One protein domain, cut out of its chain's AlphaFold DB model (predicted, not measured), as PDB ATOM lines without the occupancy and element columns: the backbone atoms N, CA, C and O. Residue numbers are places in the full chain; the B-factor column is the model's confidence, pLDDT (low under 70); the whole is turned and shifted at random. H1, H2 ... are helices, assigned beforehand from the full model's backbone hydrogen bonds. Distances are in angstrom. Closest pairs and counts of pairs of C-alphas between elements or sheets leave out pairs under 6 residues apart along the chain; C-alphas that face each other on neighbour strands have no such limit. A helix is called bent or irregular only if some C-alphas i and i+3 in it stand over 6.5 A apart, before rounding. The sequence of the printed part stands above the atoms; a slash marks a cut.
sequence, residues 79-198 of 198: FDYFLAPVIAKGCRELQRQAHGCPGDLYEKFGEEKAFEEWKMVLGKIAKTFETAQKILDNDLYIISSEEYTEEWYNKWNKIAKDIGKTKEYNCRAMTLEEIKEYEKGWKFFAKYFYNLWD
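AT A GLANCE: This is residues 79 to 198 of the 198 residues of an uncharacterized protein of viral metagenome (UniProt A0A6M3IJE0). H1 runs alongside long H3, H5 crosses H3, short H2 packs near the start of H3, and H4 lies off toward the far end. The printed part has 120 residues with five named helices, H1 to H5, all helix. It is loose, radius of gyration of the C-alphas 16.9 A, spanning 52 by 28 by 21 A.

HOW THE PARTS SIT: H1, residues 79 to 97, touches H3, residues 111 to 136, opposite ways at a shallow tilt of 25 degrees. H2, residues 103 to 109, touches H3, closest C-alphas 105 and 114, 5.0 A. H5, residues 176 to 195, touches H3 at a steep tilt of 61 degrees, closest C-alphas 185 and 125, 4.7 A. H4, residues 150 to 164, is apart from these. Every O i to N i+4 pair is within hydrogen-bond range in H2, H3 and H4, 13 of 15 in H1, 14 of 16 in H5.

IN THESE COORDINATES: H1 begins at (232.521, 96.822, 160.816); H5 ends at (210.686, 99.023, 164.003). H5 is irregular: C-alphas 191 and 194 are 8.0 A apart.

THE WHOLE: Both links of H4 are long; pLDDT is under 70 at residues 166 to 169 and 198.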
ATOM      1  N   PHE A  79     233.935  97.187 160.865       94.88
ATOM      2  CA  PHE A  79     232.521  96.822 160.816       94.88
ATOM      3  C   PHE A  79     231.593  98.025 160.981       94.88
ATOM      4  O   PHE A  79     230.550  98.100 160.341       94.88
ATOM      5  N   ASP A  80     232.004  98.998 161.783       96.12
ATOM      6  CA  ASP A  80     231.387 100.316 161.888       96.12
ATOM      7  C   ASP A  80     231.417 101.085 160.556       96.12
ATOM      8  O   ASP A  80     230.385 101.613 160.142       96.12
ATOM      9  N   TYR A  81     232.551 101.074 159.851       95.25
ATOM     10  CA  TYR A  81     232.705 101.681 158.524       95.25
ATOM     11  C   TYR A  81     231.811 101.027 157.468       95.25
ATOM     12  O   TYR A  81     231.259 101.697 156.601       95.25
ATOM     13  N   PHE A  82     231.639  99.707 157.541       96.06
ATOM     14  CA  PHE A  82     230.722  98.984 156.668       96.06
ATOM     15  C   PHE A  82     229.253  99.262 157.018       96.06
ATOM     16  O   PHE A  82     228.439  99.530 156.133       96.06
ATOM     17  N   LEU A  83     228.895  99.213 158.305       97.31
ATOM     18  CA  LEU A  83     227.506  99.320 158.747       97.31
ATOM     19  C   LEU A  83     226.947 100.738 158.658       97.31
ATOM     20  O   LEU A  83     225.774 100.887 158.316       97.31
ATOM     21  N   ALA A  84     227.741 101.772 158.942       98.00
ATOM     22  CA  ALA A  84     227.271 103.154 158.910       98.00
ATOM     23  C   ALA A  84     226.565 103.529 157.588       98.00
ATOM     24  O   ALA A  84     225.403 103.944 157.630       98.00
ATOM     25  N   PRO A  85     227.161 103.323 156.398       97.62
ATOM     26  CA  PRO A  85     226.496 103.636 155.140       97.62
ATOM     27  C   PRO A  85     225.328 102.690 154.833       97.62
ATOM     28  O   PRO A  85     224.368 103.127 154.198       97.62
ATOM     29  N   VAL A  86     225.374 101.425 155.269       97.38
ATOM     30  CA  VAL A  86     224.266 100.467 155.087       97.38
ATOM     31  C   VAL A  86     223.033 100.927 155.862       97.38
ATOM     32  O   VAL A  86     221.956 101.054 155.279       97.38
ATOM     33  N   ILE A  87     223.192 101.250 157.148       98.12
ATOM     34  CA  ILE A  87     222.093 101.703 158.007       98.12
ATOM     35  C   ILE A  87     221.579 103.065 157.539       98.12
ATOM     36  O   ILE A  87     220.367 103.246 157.422       98.12
ATOM     37  N   ALA A  88     222.474 104.004 157.213       98.44
ATOM     38  CA  ALA A  88     222.090 105.316 156.700       98.44
ATOM     39  C   ALA A  88     221.221 105.205 155.440       98.44
ATOM     40  O   ALA A  88     220.109 105.733 155.403       98.44
ATOM     41  N   LYS A  89     221.702 104.480 154.421       97.94
ATOM     42  CA  LYS A  89     220.979 104.300 153.153       97.94
ATOM     43  C   LYS A  89     219.678 103.525 153.348       97.94
ATOM     44  O   LYS A  89     218.663 103.930 152.793       97.94
ATOM     45  N   GLY A  90     219.685 102.472 154.168       96.75
ATOM     46  CA  GLY A  90     218.478 101.717 154.506       96.75
ATOM     47  C   GLY A  90     217.410 102.598 155.156       96.75
ATOM     48  O   GLY A  90     216.267 102.605 154.715       96.75
ATOM     49  N   CYS A  91     217.788 103.428 156.132       97.56
ATOM     50  CA  CYS A  91     216.858 104.353 156.785       97.56
ATOM     51  C   CYS A  91     216.339 105.443 155.838       97.56
ATOM     52  O   CYS A  91     215.182 105.834 155.957       97.56
ATOM     53  N   ARG A  92     217.150 105.932 154.886       97.69
ATOM     54  CA  ARG A  92     216.677 106.853 153.831       97.69
ATOM     55  C   ARG A  92     215.652 106.197 152.921       97.69
ATOM     56  O   ARG A  92     214.674 106.837 152.545       97.69
ATOM     57  N   GLU A  93     215.875 104.937 152.579       96.25
ATOM     58  CA  GLU A  93     214.961 104.208 151.716       96.25
ATOM     59  C   GLU A  93     213.642 103.906 152.432       96.25
ATOM     60  O   GLU A  93     212.579 104.207 151.889       96.25
ATOM     61  N   LEU A  94     213.703 103.467 153.694       95.19
ATOM     62  CA  LEU A  94     212.524 103.363 154.555       95.19
ATOM     63  C   LEU A  94     211.832 104.719 154.711       95.19
ATOM     64  O   LEU A  94     210.622 104.795 154.606       95.19
ATOM     65  N   GLN A  95     212.566 105.819 154.890       95.00
ATOM     66  CA  GLN A  95     211.972 107.159 154.995       95.00
ATOM     67  C   GLN A  95     211.185 107.537 153.728       95.00
ATOM     68  O   GLN A  95     210.151 108.206 153.807       95.00
ATOM     69  N   ARG A  96     211.687 107.131 152.557       94.00
ATOM     70  CA  ARG A  96     211.077 107.409 151.256       94.00
ATOM     71  C   ARG A  96     209.819 106.576 151.024       94.00
ATOM     72  O   ARG A  96     208.854 107.112 150.482       94.00
ATOM     73  N   GLN A  97     209.852 105.297 151.396       90.38
ATOM     74  CA  GLN A  97     208.794 104.335 151.079       90.38
ATOM     75  C   GLN A  97     207.775 104.123 152.207       90.38
ATOM     76  O   GLN A  97     206.618 103.888 151.888       90.38
ATOM     77  N   ALA A  98     208.192 104.276 153.469       80.25
ATOM     78  CA  ALA A  98     207.489 103.968 154.722       80.25
ATOM     79  C   ALA A  98     206.023 103.544 154.545       80.25
ATOM     80  O   ALA A  98     205.130 104.399 154.547       80.25
ATOM     81  N   HIS A  99     205.791 102.238 154.408       84.62
ATOM     82  CA  HIS A  99     204.452 101.651 154.411       84.62
ATOM     83  C   HIS A  99     203.981 101.346 155.839       84.62
ATOM     84  O   HIS A  99     202.788 101.452 156.124       84.62
ATOM     85  N   GLY A 100     204.919 101.054 156.743       86.75
ATOM     86  CA  GLY A 100     204.684 100.866 158.173       86.75
ATOM     87  C   GLY A 100     205.082 102.062 159.047       86.75
ATOM     88  O   GLY A 100     205.921 102.894 158.690       86.75
ATOM     89  N   CYS A 101     204.488 102.132 160.240       93.06
ATOM     90  CA  CYS A 101     204.836 103.084 161.294       93.06
ATOM     91  C   CYS A 101     204.706 102.406 162.677       93.06
ATOM     92  O   CYS A 101     203.794 101.597 162.876       93.06
ATOM     93  N   PRO A 102     205.601 102.698 163.640       94.81
ATOM     94  CA  PRO A 102     205.477 102.219 165.014       94.81
ATOM     95  C   PRO A 102     204.107 102.507 165.655       94.81
ATOM     96  O   PRO A 102     203.603 103.630 165.608       94.81
ATOM     97  N   GLY A 103     203.538 101.505 166.338       93.00
ATOM     98  CA  GLY A 103     202.249 101.618 167.038       93.00
ATOM     99  C   GLY A 103     202.188 102.754 168.068       93.00
ATOM    100  O   GLY A 103     201.185 103.459 168.154       93.00
ATOM    101  N   ASP A 104     203.288 103.003 168.786       94.00
ATOM    102  CA  ASP A 104     203.372 104.070 169.793       94.00
ATOM    103  C   ASP A 104     203.245 105.479 169.187       94.00
ATOM    104  O   ASP A 104     202.807 106.414 169.859       94.00
ATOM    105  N   LEU A 105     203.617 105.652 167.914       94.88
ATOM    106  CA  LEU A 105     203.437 106.914 167.201       94.88
ATOM    107  C   LEU A 105     201.978 107.116 166.787       94.88
ATOM    108  O   LEU A 105     201.475 108.232 166.927       94.88
ATOM    109  N   TYR A 106     201.283 106.056 166.358       94.06
ATOM    110  CA  TYR A 106     199.850 106.117 166.056       94.06
ATOM    111  C   TYR A 106     199.024 106.512 167.272       94.06
ATOM    112  O   TYR A 106     198.228 107.447 167.193       94.06
ATOM    113  N   GLU A 107     199.253 105.846 168.403       93.88
ATOM    114  CA  GLU A 107     198.550 106.137 169.657       93.88
ATOM    115  C   GLU A 107     198.745 107.590 170.101       93.88
ATOM    116  O   GLU A 107     197.836 108.217 170.643       93.88
ATOM    117  N   LYS A 108     199.937 108.143 169.856       96.00
ATOM    118  CA  LYS A 108     200.305 109.481 170.316       96.00
ATOM    119  C   LYS A 108     199.840 110.605 169.392       96.00
ATOM    120  O   LYS A 108     199.523 111.690 169.879       96.00
ATOM    121  N   PHE A 109     199.882 110.394 168.080       94.38
ATOM    122  CA  PHE A 109     199.748 111.474 167.100       94.38
ATOM    123  C   PHE A 109     198.579 111.301 166.124       94.38
ATOM    124  O   PHE A 109     198.228 112.274 165.455       94.38
ATOM    125  N   GLY A 110     197.953 110.123 166.065       93.06
ATOM    126  CA  GLY A 110     196.988 109.771 165.022       93.06
ATOM    127  C   GLY A 110     197.666 109.389 163.701       93.06
ATOM    128  O   GLY A 110     198.874 109.543 163.547       93.06
ATOM    129  N   GLU A 111     196.889 108.872 162.746       89.38
ATOM    130  CA  GLU A 111     197.400 108.191 161.545       89.38
ATOM    131  C   GLU A 111     198.358 109.031 160.691       89.38
ATOM    132  O   GLU A 111     199.528 108.680 160.545       89.38
ATOM    133  N   GLU A 112     197.889 110.162 160.169       89.31
ATOM    134  CA  GLU A 112     198.663 111.001 159.247       89.31
ATOM    135  C   GLU A 112     199.938 111.550 159.905       89.31
ATOM    136  O   GLU A 112     201.047 111.404 159.385       89.31
ATOM    137  N   LYS A 113     199.800 112.101 161.112       95.00
ATOM    138  CA  LYS A 113     200.915 112.711 161.840       95.00
ATOM    139  C   LYS A 113     201.922 111.676 162.352       95.00
ATOM    140  O   LYS A 113     203.107 111.983 162.448       95.00
ATOM    141  N   ALA A 114     201.494 110.446 162.646       95.38
ATOM    142  CA  ALA A 114     202.409 109.373 163.028       95.38
ATOM    143  C   ALA A 114     203.399 109.049 161.903       95.38
ATOM    144  O   ALA A 114     204.589 108.895 162.172       95.38
ATOM    145  N   PHE A 115     202.941 109.010 160.648       94.50
ATOM    146  CA  PHE A 115     203.823 108.791 159.500       94.50
ATOM    147  C   PHE A 115     204.818 109.935 159.290       94.50
ATOM    148  O   PHE A 115     205.984 109.681 158.987       94.50
ATOM    149  N   GLU A 116     204.394 111.188 159.458       94.94
ATOM    150  CA  GLU A 116     205.302 112.339 159.373       94.94
ATOM    151  C   GLU A 116     206.395 112.277 160.446       94.94
ATOM    152  O   GLU A 116     207.586 112.423 160.148       94.94
ATOM    153  N   GLU A 117     206.002 111.994 161.689       96.19
ATOM    154  CA  GLU A 117     206.925 111.819 162.808       96.19
ATOM    155  C   GLU A 117     207.869 110.637 162.566       96.19
ATOM    156  O   GLU A 117     209.074 110.753 162.794       96.19
ATOM    157  N   TRP A 118     207.362 109.526 162.028       96.56
ATOM    158  CA  TRP A 118     208.182 108.364 161.705       96.56
ATOM    159  C   TRP A 118     209.213 108.663 160.616       96.56
ATOM    160  O   TRP A 118     210.401 108.384 160.790       96.56
ATOM    161  N   LYS A 119     208.809 109.338 159.535       96.38
ATOM    162  CA  LYS A 119     209.736 109.806 158.493       96.38
ATOM    163  C   LYS A 119     210.793 110.744 159.061       96.38
ATOM    164  O   LYS A 119     211.956 110.681 158.655       96.38
ATOM    165  N   MET A 120     210.427 111.611 160.000       96.75
ATOM    166  CA  MET A 120     211.374 112.498 160.674       96.75
ATOM    167  C   MET A 120     212.363 111.716 161.553       96.75
ATOM    168  O   MET A 120     213.565 111.993 161.509       96.75
ATOM    169  N   VAL A 121     211.894 110.704 162.288       97.56
ATOM    170  CA  VAL A 121     212.735 109.796 163.081       97.56
ATOM    171  C   VAL A 121     213.721 109.033 162.191       97.56
ATOM    172  O   VAL A 121     214.926 109.091 162.447       97.56
ATOM    173  N   LEU A 122     213.250 108.400 161.113       98.00
ATOM    174  CA  LEU A 122     214.097 107.694 160.143       98.00
ATOM    175  C   LEU A 122     215.158 108.616 159.533       98.00
ATOM    176  O   LEU A 122     216.330 108.249 159.441       98.00
ATOM    177  N   GLY A 123     214.780 109.851 159.190       98.12
ATOM    178  CA  GLY A 123     215.712 110.856 158.682       98.12
ATOM    179  C   GLY A 123     216.801 111.240 159.685       98.12
ATOM    180  O   GLY A 123     217.948 111.464 159.292       98.12
ATOM    181  N   LYS A 124     216.471 111.295 160.980       98.44
ATOM    182  CA  LYS A 124     217.447 111.566 162.046       98.44
ATOM    183  C   LYS A 124     218.394 110.397 162.267       98.44
ATOM    184  O   LYS A 124     219.593 110.628 162.371       98.44
ATOM    185  N   ILE A 125     217.881 109.165 162.275       98.56
ATOM    186  CA  ILE A 125     218.714 107.957 162.339       98.56
ATOM    187  C   ILE A 125     219.683 107.939 161.152       98.56
ATOM    188  O   ILE A 125     220.892 107.828 161.351       98.56
ATOM    189  N   ALA A 126     219.177 108.140 159.930       98.50
ATOM    190  CA  ALA A 126     220.005 108.184 158.728       98.50
ATOM    191  C   ALA A 126     221.122 109.229 158.840       98.50
ATOM    192  O   ALA A 126     222.292 108.909 158.638       98.50
ATOM    193  N   LYS A 127     220.778 110.459 159.246       98.50
ATOM    194  CA  LYS A 127     221.749 111.543 159.433       98.50
ATOM    195  C   LYS A 127     222.798 111.217 160.500       98.50
ATOM    196  O   LYS A 127     223.959 111.578 160.326       98.50
ATOM    197  N   THR A 128     222.432 110.532 161.584       98.50
ATOM    198  CA  THR A 128     223.397 110.090 162.603       98.50
ATOM    199  C   THR A 128     224.442 109.151 162.014       98.50
ATOM    200  O   THR A 128     225.631 109.373 162.227       98.50
ATOM    201  N   PHE A 129     224.044 108.159 161.216       98.44
ATOM    202  CA  PHE A 129     225.006 107.248 160.588       98.44
ATOM    203  C   PHE A 129     225.792 107.895 159.432       98.44
ATOM    204  O   PHE A 129     226.975 107.605 159.270       98.44
ATOM    205  N   GLU A 130     225.207 108.847 158.692       98.38
ATOM    206  CA  GLU A 130     225.946 109.703 157.743       98.38
ATOM    207  C   GLU A 130     227.035 110.527 158.455       98.38
ATOM    208  O   GLU A 130     228.145 110.683 157.948       98.38
ATOM    209  N   THR A 131     226.739 111.055 159.645       97.69
ATOM    210  CA  THR A 131     227.720 111.762 160.480       97.69
ATOM    211  C   THR A 131     228.767 110.806 161.047       97.69
ATOM    212  O   THR A 131     229.943 111.157 161.063       97.69
ATOM    213  N   ALA A 132     228.380 109.593 161.459       97.50
ATOM    214  CA  ALA A 132     229.325 108.569 161.911       97.50
ATOM    215  C   ALA A 132     230.350 108.240 160.817       97.50
ATOM    216  O   ALA A 132     231.543 108.214 161.097       97.50
ATOM    217  N   GLN A 133     229.903 108.105 159.565       96.44
ATOM    218  CA  GLN A 133     230.789 107.907 158.419       96.44
ATOM    219  C   GLN A 133     231.825 109.036 158.291       96.44
ATOM    220  O   GLN A 133     233.017 108.770 158.201       96.44
ATOM    221  N   LYS A 134     231.393 110.299 158.386       94.88
ATOM    222  CA  LYS A 134     232.299 111.462 158.349       94.88
ATOM    223  C   LYS A 134     233.296 111.486 159.510       94.88
ATOM    224  O   LYS A 134     234.418 111.954 159.340       94.88
ATOM    225  N   ILE A 135     232.903 111.008 160.691       94.06
ATOM    226  CA  ILE A 135     233.818 110.868 161.831       94.06
ATOM    227  C   ILE A 135     234.884 109.810 161.515       94.06
ATOM    228  O   ILE A 135     236.071 110.062 161.717       94.06
ATOM    229  N   LEU A 136     234.485 108.660 160.961       92.81
ATOM    230  CA  LEU A 136     235.403 107.584 160.573       92.81
ATOM    231  C   LEU A 136     236.352 107.994 159.437       92.81
ATOM    232  O   LEU A 136     237.530 107.637 159.454       92.81
ATOM    233  N   ASP A 137     235.869 108.803 158.492       91.06
ATOM    234  CA  ASP A 137     236.676 109.399 157.422       91.06
ATOM    235  C   ASP A 137     237.610 110.523 157.937       91.06
ATOM    236  O   ASP A 137     238.439 111.037 157.188       91.06
ATOM    237  N   ASN A 138     237.560 110.848 159.236       89.06
ATOM    238  CA  ASN A 138     238.291 111.939 159.893       89.06
ATOM    239  C   ASN A 138     237.933 113.341 159.367       89.06
ATOM    240  O   ASN A 138     238.717 114.279 159.522       89.06
ATOM    241  N   ASP A 139     236.746 113.516 158.789       90.38
ATOM    242  CA  ASP A 139     236.224 114.830 158.400       90.38
ATOM    243  C   ASP A 139     235.675 115.597 159.613       90.38
ATOM    244  O   ASP A 139     235.710 116.830 159.657       90.38
ATOM    245  N   LEU A 140     235.174 114.874 160.620       92.50
ATOM    246  CA  LEU A 140     234.570 115.441 161.824       92.50
ATOM    247  C   LEU A 140     235.193 114.871 163.099       92.50
ATOM    248  O   LEU A 140     235.314 113.659 163.253       92.50
ATOM    249  N   TYR A 141     235.494 115.749 164.054       92.12
ATOM    250  CA  TYR A 141     235.813 115.361 165.428       92.12
ATOM    251  C   TYR A 141     234.617 115.581 166.348       92.12
ATOM    252  O   TYR A 141     234.035 116.669 166.377       92.12
ATOM    253  N   ILE A 142     234.304 114.555 167.136       93.25
ATOM    254  CA  ILE A 142     233.210 114.547 168.101       93.25
ATOM    255  C   ILE A 142     233.736 114.389 169.531       93.25
ATOM    256  O   ILE A 142     234.743 113.724 169.769       93.25
ATOM    257  N   ILE A 143     233.017 114.988 170.474       93.44
ATOM    258  CA  ILE A 143     233.085 114.707 171.907       93.44
ATOM    259  C   ILE A 143     231.651 114.538 172.425       93.44
ATOM    260  O   ILE A 143     230.709 114.923 171.727       93.44
ATOM    261  N   SER A 144     231.468 113.952 173.609       93.38
ATOM    262  CA  SER A 144     230.144 113.919 174.236       93.38
ATOM    263  C   SER A 144     229.628 115.340 174.491       93.38
ATOM    264  O   SER A 144     230.400 116.261 174.769       93.38
ATOM    265  N   SER A 145     228.311 115.534 174.412       93.56
ATOM    266  CA  SER A 145     227.707 116.840 174.701       93.56
ATOM    267  C   SER A 145     227.909 117.283 176.154       93.56
ATOM    268  O   SER A 145     227.885 118.481 176.427       93.56
ATOM    269  N   GLU A 146     228.139 116.337 177.069       92.81
ATOM    270  CA  GLU A 146     228.412 116.576 178.492       92.81
ATOM    271  C   GLU A 146     229.814 117.152 178.733       92.81
ATOM    272  O   GLU A 146     230.007 117.967 179.633       92.81
ATOM    273  N   GLU A 147     230.787 116.765 177.910       92.81
ATOM    274  CA  GLU A 147     232.176 117.230 177.997       92.81
ATOM    275  C   GLU A 147     232.462 118.422 177.069       92.81
ATOM    276  O   GLU A 147     233.571 118.967 177.067       92.81
ATOM    277  N   TYR A 148     231.484 118.834 176.257       95.69
ATOM    278  CA  TYR A 148     231.643 119.950 175.336       95.69
ATOM    279  C   TYR A 148     231.892 121.258 176.093       95.69
ATOM    280  O   TYR A 148     231.114 121.677 176.952       95.69
ATOM    281  N   THR A 149     232.939 121.971 175.686       95.19
ATOM    282  CA  THR A 149     233.195 123.351 176.097       95.19
ATOM    283  C   THR A 149     233.598 124.191 174.889       95.19
ATOM    284  O   THR A 149     234.199 123.692 173.933       95.19
ATOM    285  N   GLU A 150     233.323 125.495 174.941       95.81
ATOM    286  CA  GLU A 150     233.787 126.436 173.911       95.81
ATOM    287  C   GLU A 150     235.319 126.434 173.786       95.81
ATOM    288  O   GLU A 150     235.869 126.563 172.693       95.81
ATOM    289  N   GLU A 151     236.037 126.232 174.893       94.31
ATOM    290  CA  GLU A 151     237.495 126.091 174.883       94.31
ATOM    291  C   GLU A 151     237.947 124.857 174.096       94.31
ATOM    292  O   GLU A 151     238.857 124.954 173.266       94.31
ATOM    293  N   TRP A 152     237.296 123.707 174.312       93.88
ATOM    294  CA  TRP A 152     237.563 122.479 173.563       93.88
ATOM    295  C   TRP A 152     237.316 122.681 172.069       93.88
ATOM    296  O   TRP A 152     238.192 122.374 171.253       93.88
ATOM    297  N   TYR A 153     236.166 123.258 171.715       93.81
ATOM    298  CA  TYR A 153     235.774 123.496 170.328       93.81
ATOM    299  C   TYR A 153     236.782 124.400 169.611       93.81
ATOM    300  O   TYR A 153     237.283 124.070 168.532       93.81
ATOM    301  N   ASN A 154     237.160 125.513 170.244       93.31
ATOM    302  CA  ASN A 154     238.138 126.450 169.696       93.31
ATOM    303  C   ASN A 154     239.533 125.822 169.561       93.31
ATOM    304  O   ASN A 154     240.200 126.002 168.535       93.31
ATOM    305  N   LYS A 155     239.966 125.044 170.562       93.25
ATOM    306  CA  LYS A 155     241.240 124.316 170.528       93.25
ATOM    307  C   LYS A 155     241.285 123.327 169.365       93.25
ATOM    308  O   LYS A 155     242.250 123.338 168.600       93.25
ATOM    309  N   TRP A 156     240.253 122.503 169.200       90.06
ATOM    310  CA  TRP A 156     240.216 121.498 168.140       90.06
ATOM    311  C   TRP A 156     240.066 122.097 166.754       90.06
ATOM    312  O   TRP A 156     240.742 121.646 165.837       90.06
ATOM    313  N   ASN A 157     239.281 123.158 166.589       89.12
ATOM    314  CA  ASN A 157     239.209 123.848 165.304       89.12
ATOM    315  C   ASN A 157     240.540 124.474 164.892       89.12
ATOM    316  O   ASN A 157     240.858 124.508 163.703       89.12
ATOM    317  N   LYS A 158     241.345 124.948 165.849       89.88
ATOM    318  CA  LYS A 158     242.709 125.401 165.556       89.88
ATOM    319  C   LYS A 158     243.582 124.241 165.069       89.88
ATOM    320  O   LYS A 158     244.202 124.363 164.018       89.88
ATOM    321  N   ILE A 159     243.570 123.116 165.786       87.56
ATOM    322  CA  ILE A 159     244.317 121.903 165.408       87.56
ATOM    323  C   ILE A 159     243.887 121.410 164.021       87.56
ATOM    324  O   ILE A 159     244.732 121.160 163.167       87.56
ATOM    325  N   ALA A 160     242.583 121.320 163.771       85.94
ATOM    326  CA  ALA A 160     242.034 120.824 162.519       85.94
ATOM    327  C   ALA A 160     242.412 121.728 161.332       85.94
ATOM    328  O   ALA A 160     242.827 121.224 160.289       85.94
ATOM    329  N   LYS A 161     242.402 123.058 161.516       84.38
ATOM    330  CA  LYS A 161     242.924 124.015 160.524       84.38
ATOM    331  C   LYS A 161     244.408 123.813 160.236       84.38
ATOM    332  O   LYS A 161     244.820 123.929 159.087       84.38
ATOM    333  N   ASP A 162     245.218 123.541 161.255       84.56
ATOM    334  CA  ASP A 162     246.651 123.318 161.065       84.56
ATOM    335  C   ASP A 162     246.929 121.981 160.360       84.56
ATOM    336  O   ASP A 162     247.766 121.933 159.460       84.56
ATOM    337  N   ILE A 163     246.161 120.931 160.665       79.62
ATOM    338  CA  ILE A 163     246.209 119.651 159.941       79.62
ATOM    339  C   ILE A 163     245.777 119.840 158.478       79.62
ATOM    340  O   ILE A 163     246.486 119.392 157.574       79.62
ATOM    341  N   GLY A 164     244.674 120.552 158.229       73.75
ATOM    342  CA  GLY A 164     244.139 120.810 156.887       73.75
ATOM    343  C   GLY A 164     245.055 121.651 155.987       73.75
ATOM    344  O   GLY A 164     244.956 121.581 154.770       73.75
ATOM    345  N   LYS A 165     246.015 122.404 156.544       72.38
ATOM    346  CA  LYS A 165     247.070 123.056 155.738       72.38
ATOM    347  C   LYS A 165     248.086 122.061 155.174       72.38
ATOM    348  O   LYS A 165     248.764 122.369 154.200       72.38
ATOM    349  N   THR A 166     248.242 120.908 155.822       66.44
ATOM    350  CA  THR A 166     249.274 119.910 155.494       66.44
ATOM    351  C   THR A 166     248.743 118.727 154.696       66.44
ATOM    352  O   THR A 166     249.527 118.014 154.071       66.44
ATOM    353  N   LYS A 167     247.427 118.507 154.707       61.22
ATOM    354  CA  LYS A 167     246.765 117.408 154.009       61.22
ATOM    355  C   LYS A 167     245.501 117.905 153.317       61.22
ATOM    356  O   LYS A 167     244.856 118.821 153.802       61.22
ATOM    357  N   GLU A 168     245.114 117.242 152.236       63.50
ATOM    358  CA  GLU A 168     243.916 117.531 151.431       63.50
ATOM    359  C   GLU A 168     242.599 117.097 152.125       63.50
ATOM    360  O   GLU A 168     241.681 116.605 151.480       63.50
ATOM    361  N   TYR A 169     242.504 117.239 153.454       65.44
ATOM    362  CA  TYR A 169     241.323 116.865 154.243       65.44
ATOM    363  C   TYR A 169     240.697 118.099 154.892       65.44
ATOM    364  O   TYR A 169     241.390 118.910 155.513       65.44
ATOM    365  N   ASN A 170     239.373 118.224 154.786       70.31
ATOM    366  CA  ASN A 170     238.607 119.330 155.360       70.31
ATOM    367  C   ASN A 170     238.084 118.953 156.750       70.31
ATOM    368  O   ASN A 170     236.890 118.755 156.961       70.31
ATOM    369  N   CYS A 171     239.014 118.803 157.686       84.62
ATOM    370  CA  CYS A 171     238.712 118.350 159.032       84.62
ATOM    371  C   CYS A 171     238.244 119.507 159.935       84.62
ATOM    372  O   CYS A 171     238.833 120.592 159.904       84.62
ATOM    373  N   ARG A 172     237.221 119.288 160.776       92.38
ATOM    374  CA  ARG A 172     236.779 120.258 161.803       92.38
ATOM    375  C   ARG A 172     236.160 119.601 163.038       92.38
ATOM    376  O   ARG A 172     235.728 118.453 162.993       92.38
ATOM    377  N   ALA A 173     236.054 120.357 164.130       93.62
ATOM    378  CA  ALA A 173     235.244 119.948 165.274       93.62
ATOM    379  C   ALA A 173     233.743 120.117 164.974       93.62
ATOM    380  O   ALA A 173     233.338 121.039 164.254       93.62
ATOM    381  N   MET A 174     232.918 119.229 165.527       95.31
ATOM    382  CA  MET A 174     231.461 119.376 165.523       95.31
ATOM    383  C   MET A 174     231.016 120.475 166.496       95.31
ATOM    384  O   MET A 174     231.627 120.656 167.551       95.31
ATOM    385  N   THR A 175     229.949 121.203 166.150       96.19
ATOM    386  CA  THR A 175     229.317 122.158 167.079       96.19
ATOM    387  C   THR A 175     228.474 121.428 168.123       96.19
ATOM    388  O   THR A 175     228.095 120.269 167.933       96.19
ATOM    389  N   LEU A 176     228.120 122.110 169.215       96.69
ATOM    390  CA  LEU A 176     227.256 121.537 170.249       96.69
ATOM    391  C   LEU A 176     225.900 121.076 169.693       96.69
ATOM    392  O   LEU A 176     225.385 120.032 170.093       96.69
ATOM    393  N   GLU A 177     225.314 121.830 168.764       97.25
ATOM    394  CA  GLU A 177     224.052 121.474 168.112       97.25
ATOM    395  C   GLU A 177     224.195 120.195 167.283       97.25
ATOM    396  O   GLU A 177     223.338 119.315 167.354       97.25
ATOM    397  N   GLU A 178     225.288 120.064 166.528       97.12
ATOM    398  CA  GLU A 178     225.565 118.868 165.733       97.12
ATOM    399  C   GLU A 178     225.761 117.634 166.616       97.12
ATOM    400  O   GLU A 178     225.231 116.568 166.296       97.12
ATOM    401  N   ILE A 179     226.473 117.781 167.739       97.69
ATOM    402  CA  ILE A 179     226.683 116.709 168.722       97.69
ATOM    403  C   ILE A 179     225.340 116.276 169.319       97.69
ATOM    404  O   ILE A 179     225.022 115.087 169.332       97.69
ATOM    405  N   LYS A 180     224.504 117.229 169.747       97.56
ATOM    406  CA  LYS A 180     223.182 116.924 170.316       97.56
ATOM    407  C   LYS A 180     222.266 116.223 169.318       97.56
ATOM    408  O   LYS A 180     221.559 115.289 169.694       97.56
ATOM    409  N   GLU A 181     222.265 116.642 168.053       97.56
ATOM    410  CA  GLU A 181     221.483 115.966 167.012       97.56
ATOM    411  C   GLU A 181     222.015 114.555 166.728       97.56
ATOM    412  O   GLU A 181     221.221 113.621 166.599       97.56
ATOM    413  N   TYR A 182     223.339 114.375 166.708       97.94
ATOM    414  CA  TYR A 182     223.975 113.067 166.551       97.94
ATOM    415  C   TYR A 182     223.583 112.094 167.675       97.94
ATOM    416  O   TYR A 182     223.090 110.996 167.398       97.94
ATOM    417  N   GLU A 183     223.714 112.514 168.937       97.88
ATOM    418  CA  GLU A 183     223.322 111.733 170.118       97.88
ATOM    419  C   GLU A 183     221.820 111.427 170.142       97.88
ATOM    420  O   GLU A 183     221.390 110.328 170.504       97.88
ATOM    421  N   LYS A 184     220.987 112.390 169.733       97.69
ATOM    422  CA  LYS A 184     219.538 112.203 169.646       97.69
ATOM    423  C   LYS A 184     219.162 111.149 168.607       97.69
ATOM    424  O   LYS A 184     218.276 110.340 168.877       97.69
ATOM    425  N   GLY A 185     219.818 111.126 167.449       97.94
ATOM    426  CA  GLY A 185     219.565 110.088 166.452       97.94
ATOM    427  C   GLY A 185     220.004 108.695 166.917       97.94
ATOM    428  O   GLY A 185     219.281 107.737 166.657       97.94
ATOM    429  N   TRP A 186     221.072 108.573 167.716       98.00
ATOM    430  CA  TRP A 186     221.413 107.307 168.386       98.00
ATOM    431  C   TRP A 186     220.324 106.842 169.354       98.00
ATOM    432  O   TRP A 186     219.961 105.666 169.356       98.00
ATOM    433  N   LYS A 187     219.747 107.761 170.139       98.25
ATOM    434  CA  LYS A 187     218.609 107.449 171.022       98.25
ATOM    435  C   LYS A 187     217.392 106.972 170.226       98.25
ATOM    436  O   LYS A 187     216.726 106.029 170.647       98.25
ATOM    437  N   PHE A 188     217.113 107.585 169.075       98.25
ATOM    438  CA  PHE A 188     216.048 107.122 168.186       98.25
ATOM    439  C   PHE A 188     216.330 105.744 167.601       98.25
ATOM    440  O   PHE A 188     215.439 104.901 167.622       98.25
ATOM    441  N   PHE A 189     217.555 105.507 167.132       98.12
ATOM    442  CA  PHE A 189     217.963 104.207 166.613       98.12
ATOM    443  C   PHE A 189     217.786 103.116 167.669       98.12
ATOM    444  O   PHE A 189     217.144 102.110 167.400       98.12
ATOM    445  N   ALA A 190     218.266 103.352 168.894       98.00
ATOM    446  CA  ALA A 190     218.104 102.413 169.999       98.00
ATOM    447  C   ALA A 190     216.627 102.159 170.339       98.00
ATOM    448  O   ALA A 190     216.233 101.012 170.537       98.00
ATOM    449  N   LYS A 191     215.797 103.214 170.380       97.44
ATOM    450  CA  LYS A 191     214.365 103.090 170.688       97.44
ATOM    451  C   LYS A 191     213.614 102.281 169.625       97.44
ATOM    452  O   LYS A 191     212.802 101.434 169.976       97.44
ATOM    453  N   TYR A 192     213.863 102.569 168.351       96.94
ATOM    454  CA  TYR A 192     213.077 102.056 167.226       96.94
ATOM    455  C   TYR A 192     213.782 100.950 166.440       96.94
ATOM    456  O   TYR A 192     213.363 100.632 165.332       96.94
ATOM    457  N   PHE A 193     214.833 100.340 166.991       96.62
ATOM    458  CA  PHE A 193     215.601  99.297 166.308       96.62
ATOM    459  C   PHE A 193     214.710  98.157 165.789       96.62
ATOM    460  O   PHE A 193     214.839  97.730 164.645       96.62
ATOM    461  N   TYR A 194     213.735  97.728 166.594       94.56
ATOM    462  CA  TYR A 194     212.769  96.680 166.240       94.56
ATOM    463  C   TYR A 194     211.610  97.162 165.356       94.56
ATOM    464  O   TYR A 194     210.684  96.404 165.080       94.56
ATOM    465  N   ASN A 195     211.650  98.417 164.914       94.50
ATOM    466  CA  ASN A 195     210.686  99.023 164.003       94.50
ATOM    467  C   ASN A 195     211.311  99.420 162.660       94.50
ATOM    468  O   ASN A 195     210.642 100.043 161.846       94.50
ATOM    469  N   LEU A 196     212.578  99.068 162.413       92.88
ATOM    470  CA  LEU A 196     213.249  99.268 161.124       92.88
ATOM    471  C   LEU A 196     212.854  98.176 160.118       92.88
ATOM    472  O   LEU A 196     213.701  97.488 159.552       92.88
ATOM    473  N   TRP A 197     211.551  98.004 159.944       82.06
ATOM    474  CA  TRP A 197     210.924  97.137 158.959       82.06
ATOM    475  C   TRP A 197     209.887  97.948 158.183       82.06
ATOM    476  O   TRP A 197     209.504  99.042 158.606       82.06
ATOM    477  N   ASP A 198     209.496  97.418 157.032       60.75
ATOM    478  CA  ASP A 198     208.457  97.972 156.169       60.75
ATOM    479  C   ASP A 198     207.204  97.095 156.234       60.75
ATOM    480  O   ASP A 198     207.370  95.850 156.184       60.75
TER     481      ASP A 198